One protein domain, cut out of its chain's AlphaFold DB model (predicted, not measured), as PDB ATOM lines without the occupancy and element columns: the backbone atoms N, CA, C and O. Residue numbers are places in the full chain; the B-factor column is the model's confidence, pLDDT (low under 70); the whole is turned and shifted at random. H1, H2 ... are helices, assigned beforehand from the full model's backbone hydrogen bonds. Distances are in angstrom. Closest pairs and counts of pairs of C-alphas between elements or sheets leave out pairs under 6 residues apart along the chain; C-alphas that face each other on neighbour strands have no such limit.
ATOM      1  N   MET A 325       2.784  35.739 -20.111       97.81
ATOM      2  CA  MET A 325       3.610  34.561 -19.825       97.81
ATOM      3  C   MET A 325       5.104  34.880 -19.950       97.81
ATOM      4  O   MET A 325       5.893  34.458 -19.108       97.81
ATOM      5  N   LYS A 326       5.497  35.679 -20.951       98.06
ATOM      6  CA  LYS A 326       6.885  36.128 -21.116       98.06
ATOM      7  C   LYS A 326       7.356  36.982 -19.938       98.06
ATOM      8  O   LYS A 326       8.400  36.696 -19.364       98.06
ATOM      9  N   VAL A 327       6.569  37.984 -19.542       98.31
ATOM     10  CA  VAL A 327       6.894  38.844 -18.391       98.31
ATOM     11  C   VAL A 327       6.982  38.027 -17.102       98.31
ATOM     12  O   VAL A 327       7.869  38.260 -16.287       98.31
ATOM     13  N   GLN A 328       6.103  37.041 -16.926       97.88
ATOM     14  CA  GLN A 328       6.137  36.151 -15.770       97.88
ATOM     15  C   GLN A 328       7.409  35.290 -15.744       97.88
ATOM     16  O   GLN A 328       8.023  35.150 -14.688       97.88
ATOM     17  N   ALA A 329       7.836  34.753 -16.891       98.25
ATOM     18  CA  ALA A 329       9.082  33.996 -17.000       98.25
ATOM     19  C   ALA A 329      10.315  34.869 -16.708       98.25
ATOM     20  O   ALA A 329      11.188  34.461 -15.940       98.25
ATOM     21  N   ASP A 330      10.356  36.086 -17.257       98.19
ATOM     22  CA  ASP A 330      11.430  37.047 -16.987       98.19
ATOM     23  C   ASP A 330      11.472  37.424 -15.497       98.19
ATOM     24  O   ASP A 330      12.543  37.446 -14.893       98.19
ATOM     25  N   PHE A 331      10.315  37.641 -14.865       98.00
ATOM     26  CA  PHE A 331      10.229  37.945 -13.437       98.00
ATOM     27  C   PHE A 331      10.776  36.810 -12.559       98.00
ATOM     28  O   PHE A 331      11.590  37.059 -11.672       98.00
ATOM     29  N   ILE A 332      10.398  35.559 -12.840       97.88
ATOM     30  CA  ILE A 332      10.924  34.383 -12.125       97.88
ATOM     31  C   ILE A 332      12.444  34.277 -12.299       97.88
ATOM     32  O   ILE A 332      13.162  34.013 -11.334       97.88
ATOM     33  N   LYS A 333      12.951  34.531 -13.510       98.38
ATOM     34  CA  LYS A 333      14.391  34.540 -13.788       98.38
ATOM     35  C   LYS A 333      15.127  35.593 -12.954       98.38
ATOM     36  O   LYS A 333      16.190  35.294 -12.415       98.38
ATOM     37  N   TYR A 334      14.580  36.802 -12.825       98.19
ATOM     38  CA  TYR A 334      15.186  37.848 -11.995       98.19
ATOM     39  C   TYR A 334      15.188  37.492 -10.506       98.19
ATOM     40  O   TYR A 334      16.196  37.732  -9.849       98.19
ATOM     41  N   LEU A 335      14.124  36.864  -9.992       96.06
ATOM     42  CA  LEU A 335      14.086  36.394  -8.602       96.06
ATOM     43  C   LEU A 335      15.172  35.350  -8.313       96.06
ATOM     44  O   LEU A 335      15.828  35.428  -7.278       96.06
ATOM     45  N   ALA A 336      15.409  34.413  -9.235       96.25
ATOM     46  CA  ALA A 336      16.470  33.417  -9.082       96.25
ATOM     47  C   ALA A 336      17.871  34.058  -9.069       96.25
ATOM     48  O   ALA A 336      18.700  33.724  -8.225       96.25
ATOM     49  N   LEU A 337      18.122  35.023  -9.964       96.88
ATOM     50  CA  LEU A 337      19.388  35.768  -9.999       96.88
ATOM     51  C   LEU A 337      19.608  36.594  -8.728       96.88
ATOM     52  O   LEU A 337      20.724  36.659  -8.217       96.88
ATOM     53  N   GLU A 338      18.556  37.227  -8.216       94.50
ATOM     54  CA  GLU A 338      18.619  37.976  -6.965       94.50
ATOM     55  C   GLU A 338      18.897  37.047  -5.775       94.50
ATOM     56  O   GLU A 338      19.745  37.355  -4.939       94.50
ATOM     57  N   GLU A 339      18.261  35.876  -5.718       88.88
ATOM     58  CA  GLU A 339      18.535  34.872  -4.690       88.88
ATOM     59  C   GLU A 339      19.999  34.401  -4.724       88.88
ATOM     60  O   GLU A 339      20.653  34.344  -3.682       88.88
ATOM     61  N   GLU A 340      20.550  34.106  -5.906       91.19
ATOM     62  CA  GLU A 340      21.969  33.761  -6.063       91.19
ATOM     63  C   GLU A 340      22.895  34.912  -5.658       91.19
ATOM     64  O   GLU A 340      23.892  34.695  -4.966       91.19
ATOM     65  N   PHE A 341      22.560  36.149  -6.032       92.38
ATOM     66  CA  PHE A 341      23.304  37.336  -5.613       92.38
ATOM     67  C   PHE A 341      23.340  37.463  -4.087       92.38
ATOM     68  O   PHE A 341      24.408  37.665  -3.504       92.38
ATOM     69  N   TRP A 342      22.193  37.298  -3.423       87.38
ATOM     70  CA  TRP A 342      22.124  37.356  -1.966       87.38
ATOM     71  C   TRP A 342      22.848  36.184  -1.306       87.38
ATOM     72  O   TRP A 342      23.535  36.419  -0.315       87.38
ATOM     73  N   LYS A 343      22.799  34.971  -1.874       84.75
ATOM     74  CA  LYS A 343      23.585  33.814  -1.401       84.75
ATOM     75  C   LYS A 343      25.087  34.077  -1.453       84.75
ATOM     76  O   LYS A 343      25.791  33.773  -0.488       84.75
ATOM     77  N   HIS A 344      25.581  34.666  -2.544       87.44
ATOM     78  CA  HIS A 344      26.985  35.060  -2.650       87.44
ATOM     79  C   HIS A 344      27.334  36.148  -1.630       87.44
ATOM     80  O   HIS A 344      28.334  36.033  -0.921       87.44
ATOM     81  N   LYS A 345      26.488  37.176  -1.503       85.81
ATOM     82  CA  LYS A 345      26.740  38.331  -0.632       85.81
ATOM     83  C   LYS A 345      26.668  38.004   0.858       85.81
ATOM     84  O   LYS A 345      27.444  38.556   1.631       85.81
ATOM     85  N   SER A 346      25.758  37.127   1.278       80.06
ATOM     86  CA  SER A 346      25.666  36.686   2.674       80.06
ATOM     87  C   SER A 346      26.726  35.644   3.040       80.06
ATOM     88  O   SER A 346      26.831  35.269   4.202       80.06
ATOM     89  N   GLY A 347      27.484  35.147   2.057       83.00
ATOM     90  CA  GLY A 347      28.247  33.915   2.180       83.00
ATOM     91  C   GLY A 347      27.313  32.702   2.202       83.00
ATOM     92  O   GLY A 347      26.315  32.666   2.926       83.00
ATOM     93  N   MET A 348      27.649  31.669   1.426       67.31
ATOM     94  CA  MET A 348      26.839  30.448   1.284       67.31
ATOM     95  C   MET A 348      26.560  29.753   2.632       67.31
ATOM     96  O   MET A 348      25.536  29.083   2.790       67.31
ATOM     97  N   SER A 349      27.442  29.944   3.624       64.44
ATOM     98  CA  SER A 349      27.257  29.407   4.976       64.44
ATOM     99  C   SER A 349      26.105  30.083   5.713       64.44
ATOM    100  O   SER A 349      25.322  29.390   6.344       64.44
ATOM    101  N   TRP A 350      25.911  31.400   5.569       65.25
ATOM    102  CA  TRP A 350      24.835  32.110   6.273       65.25
ATOM    103  C   TRP A 350      23.446  31.583   5.896       65.25
ATOM    104  O   TRP A 350      22.550  31.548   6.738       65.25
ATOM    105  N   PHE A 351      23.285  31.137   4.647       63.34
ATOM    106  CA  PHE A 351      22.031  30.585   4.138       63.34
ATOM    107  C   PHE A 351      21.819  29.122   4.556       63.34
ATOM    108  O   PHE A 351      20.740  28.778   5.035       63.34
ATOM    109  N   LYS A 352      22.845  28.261   4.446       68.56
ATOM    110  CA  LYS A 352      22.773  26.866   4.934       68.56
ATOM    111  C   LYS A 352      22.557  26.802   6.445       68.56
ATOM    112  O   LYS A 352      21.809  25.964   6.941       68.56
ATOM    113  N   ASP A 353      23.165  27.739   7.158       61.88
ATOM    114  CA  ASP A 353      23.061  27.874   8.597       61.88
ATOM    115  C   ASP A 353      21.943  28.832   9.011       61.88
ATOM    116  O   ASP A 353      21.910  29.197  10.175       61.88
ATOM    117  N   ALA A 354      21.000  29.240   8.149       61.62
ATOM    118  CA  ALA A 354      19.968  30.227   8.514       61.62
ATOM    119  C   ALA A 354      19.215  29.865   9.815       61.62
ATOM    120  O   ALA A 354      18.857  30.742  10.603       61.62
ATOM    121  N   TYR A 355      19.068  28.568  10.105       62.59
ATOM    122  CA  TYR A 355      18.490  28.056  11.352       62.59
ATOM    123  C   TYR A 355      19.484  27.939  12.529       62.59
ATOM    124  O   TYR A 355      19.090  27.922  13.694       62.59
ATOM    125  N   ARG A 356      20.790  27.859  12.256       68.44
ATOM    126  CA  ARG A 356      21.872  27.898  13.258       68.44
ATOM    127  C   ARG A 356      22.298  29.339  13.583       68.44
ATOM    128  O   ARG A 356      22.697  29.618  14.711       68.44
ATOM    129  N   ASN A 357      22.116  30.273  12.654       64.50
ATOM    130  CA  ASN A 357      22.427  31.690  12.806       64.50
ATOM    131  C   ASN A 357      21.433  32.418  13.713       64.50
ATOM    132  O   ASN A 357      21.814  33.341  14.431       64.50
ATOM    133  N   THR A 358      20.176  31.969  13.773       78.75
ATOM    134  CA  THR A 358      19.228  32.475  14.776       78.75
ATOM    135  C   THR A 358      19.707  32.160  16.191       78.75
ATOM    136  O   THR A 358      19.624  33.031  17.052       78.75
ATOM    137  N   LYS A 359      20.303  30.982  16.450       82.44
ATOM    138  CA  LYS A 359      20.916  30.686  17.759       82.44
ATOM    139  C   LYS A 359      22.066  31.637  18.080       82.44
ATOM    140  O   LYS A 359      22.127  32.105  19.213       82.44
ATOM    141  N   PHE A 360      22.929  31.958  17.114       78.88
ATOM    142  CA  PHE A 360      24.009  32.930  17.318       78.88
ATOM    143  C   PHE A 360      23.461  34.328  17.619       78.88
ATOM    144  O   PHE A 360      23.841  34.938  18.615       78.88
ATOM    145  N   PHE A 361      22.493  34.798  16.829       82.50
ATOM    146  CA  PHE A 361      21.831  36.079  17.065       82.50
ATOM    147  C   PHE A 361      21.158  36.123  18.443       82.50
ATOM    148  O   PHE A 361      21.351  37.073  19.199       82.50
ATOM    149  N   HIS A 362      20.421  35.078  18.824       91.50
ATOM    150  CA  HIS A 362      19.794  34.992  20.140       91.50
ATOM    151  C   HIS A 362      20.823  34.901  21.268       91.50
ATOM    152  O   HIS A 362      20.636  35.556  22.290       91.50
ATOM    153  N   ALA A 363      21.921  34.165  21.096       90.81
ATOM    154  CA  ALA A 363      23.013  34.116  22.065       90.81
ATOM    155  C   ALA A 363      23.663  35.497  22.237       90.81
ATOM    156  O   ALA A 363      23.845  35.954  23.365       90.81
ATOM    157  N   GLN A 364      23.926  36.208  21.138       92.12
ATOM    158  CA  GLN A 364      24.490  37.556  21.150       92.12
ATOM    159  C   GLN A 364      23.534  38.572  21.794       92.12
ATOM    160  O   GLN A 364      23.947  39.355  22.653       92.12
ATOM    161  N   VAL A 365      22.248  38.543  21.434       95.25
ATOM    162  CA  VAL A 365      21.209  39.405  22.021       95.25
ATOM    163  C   VAL A 365      21.027  39.107  23.509       95.25
ATOM    164  O   VAL A 365      20.987  40.042  24.307       95.25
ATOM    165  N   ASN A 366      20.972  37.835  23.908       96.31
ATOM    166  CA  ASN A 366      20.852  37.439  25.311       96.31
ATOM    167  C   ASN A 366      22.099  37.825  26.114       96.31
ATOM    168  O   ASN A 366      21.972  38.347  27.219       96.31
ATOM    169  N   GLY A 367      23.294  37.654  25.546       96.69
ATOM    170  CA  GLY A 367      24.549  38.102  26.149       96.69
ATOM    171  C   GLY A 367      24.577  39.618  26.353       96.69
ATOM    172  O   GLY A 367      24.924  40.095  27.435       96.69
ATOM    173  N   ARG A 368      24.136  40.389  25.350       97.12
ATOM    174  CA  ARG A 368      24.009  41.849  25.454       97.12
ATOM    175  C   ARG A 368      22.962  42.255  26.490       97.12
ATOM    176  O   ARG A 368      23.235  43.137  27.297       97.12
ATOM    177  N   ARG A 369      21.799  41.599  26.509       97.81
ATOM    178  CA  ARG A 369      20.732  41.843  27.491       97.81
ATOM    179  C   ARG A 369      21.224  41.595  28.915       97.81
ATOM    180  O   ARG A 369      21.050  42.466  29.753       97.81
ATOM    181  N   LYS A 370      21.899  40.469  29.164       97.25
ATOM    182  CA  LYS A 370      22.459  40.115  30.480       97.25
ATOM    183  C   LYS A 370      23.541  41.098  30.939       97.25
ATOM    184  O   LYS A 370      23.641  41.402  32.120       97.25
ATOM    185  N   ARG A 371      24.350  41.624  30.012       96.44
ATOM    186  CA  ARG A 371      25.386  42.628  30.318       96.44
ATOM    187  C   ARG A 371      24.808  44.010  30.626       96.44
ATOM    188  O   ARG A 371      25.387  44.742  31.417       96.44
ATOM    189  N   LEU A 372      23.695  44.361  29.986       96.50
ATOM    190  CA  LEU A 372      22.991  45.632  30.179       96.50
ATOM    191  C   LEU A 372      21.918  45.562  31.273       96.50
ATOM    192  O   LEU A 372      21.210  46.541  31.499       96.50
ATOM    193  N   GLU A 373      21.779  44.420  31.944       97.12
ATOM    194  CA  GLU A 373      20.840  44.258  33.042       97.12
ATOM    195  C   GLU A 373      21.274  45.129  34.230       97.12
ATOM    196  O   GLU A 373      22.338  44.939  34.828       97.12
ATOM    197  N   LEU A 374      20.444  46.119  34.563       95.62
ATOM    198  CA  LEU A 374      20.658  46.990  35.713       95.62
ATOM    199  C   LEU A 374      20.421  46.191  36.998       95.62
ATOM    200  O   LEU A 374      19.283  45.982  37.407       95.62
ATOM    201  N   LYS A 375      21.503  45.757  37.652       94.00
ATOM    202  CA  LYS A 375      21.427  44.976  38.900       94.00
ATOM    203  C   LYS A 375      20.903  45.782  40.087       94.00
ATOM    204  O   LYS A 375      20.249  45.237  40.969       94.00
ATOM    205  N   ARG A 376      21.256  47.065  40.150       92.12
ATOM    206  CA  ARG A 376      20.913  47.953  41.260       92.12
ATOM    207  C   ARG A 376      20.943  49.394  40.782       92.12
ATOM    208  O   ARG A 376      21.882  49.806  40.108       92.12
TER     209      ARG A 376
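AT A GLANCE: This is residues 325 to 376 of the 383 residues of the protein "uncharacterized protein LOC107826604" of Nicotiana tabacum (UniProt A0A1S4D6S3). The longest helix, H1, and a second long helix, H3, reach out to opposite ends of a rod as the two arms of a wide-open V, with the short helix H2 at the joint between them. The five residues after H3, 372 to 376, carry its far end on as a short tail. The printed part has 52 residues with three named helices, H1, H2 and H3 along the chain, and no named strand; the class is all helix. It is extended, with a radius of gyration of the C-alphas of 18.8 A and spans of 65 by 20 by 16 A.

HOW THE PARTS SIT: Start at H1, residues 325 to 345, which touches no helix. It is close to but not clearly touching H2, residues 348 to 352; their closest C-alphas, those of Lys 343 and Phe 351, are 6.6 A apart. Next look at H3, residues 354 to 371: it is close to but not clearly touching H2, and their closest C-alphas, those of Trp 350 and Asn 357, are 7.0 A apart. H1 and H3 are apart. Residues 325 to 339 of H1 stand free, and so do residues 358 to 376, of which 358 to 371 belong to H3. In H1 and H2 every O i to N i+4 pair is within hydrogen-bond range; in H3, 12 of 14 are.

IN THESE COORDINATES: Find C-alpha 325 at (3.610, 34.561, -19.825); from there H1 runs 30.3 A to C-alpha 345. H2 begins at C-alpha 348, at (26.839, 30.448, 1.284). H3 runs 25.7 A from C-alpha 354 to C-alpha 371, at (25.386, 42.628, 30.318).

THE WHOLE: The C-alphas of Lys 326 and Arg 376 are the two farthest apart, at 65.0 A. The printed part has no cut, and the links H1 to H2 and H2 to H3 are tight. The mean pLDDT of the printed part is 87.4; look at residues 348 to 357 for the values under 70.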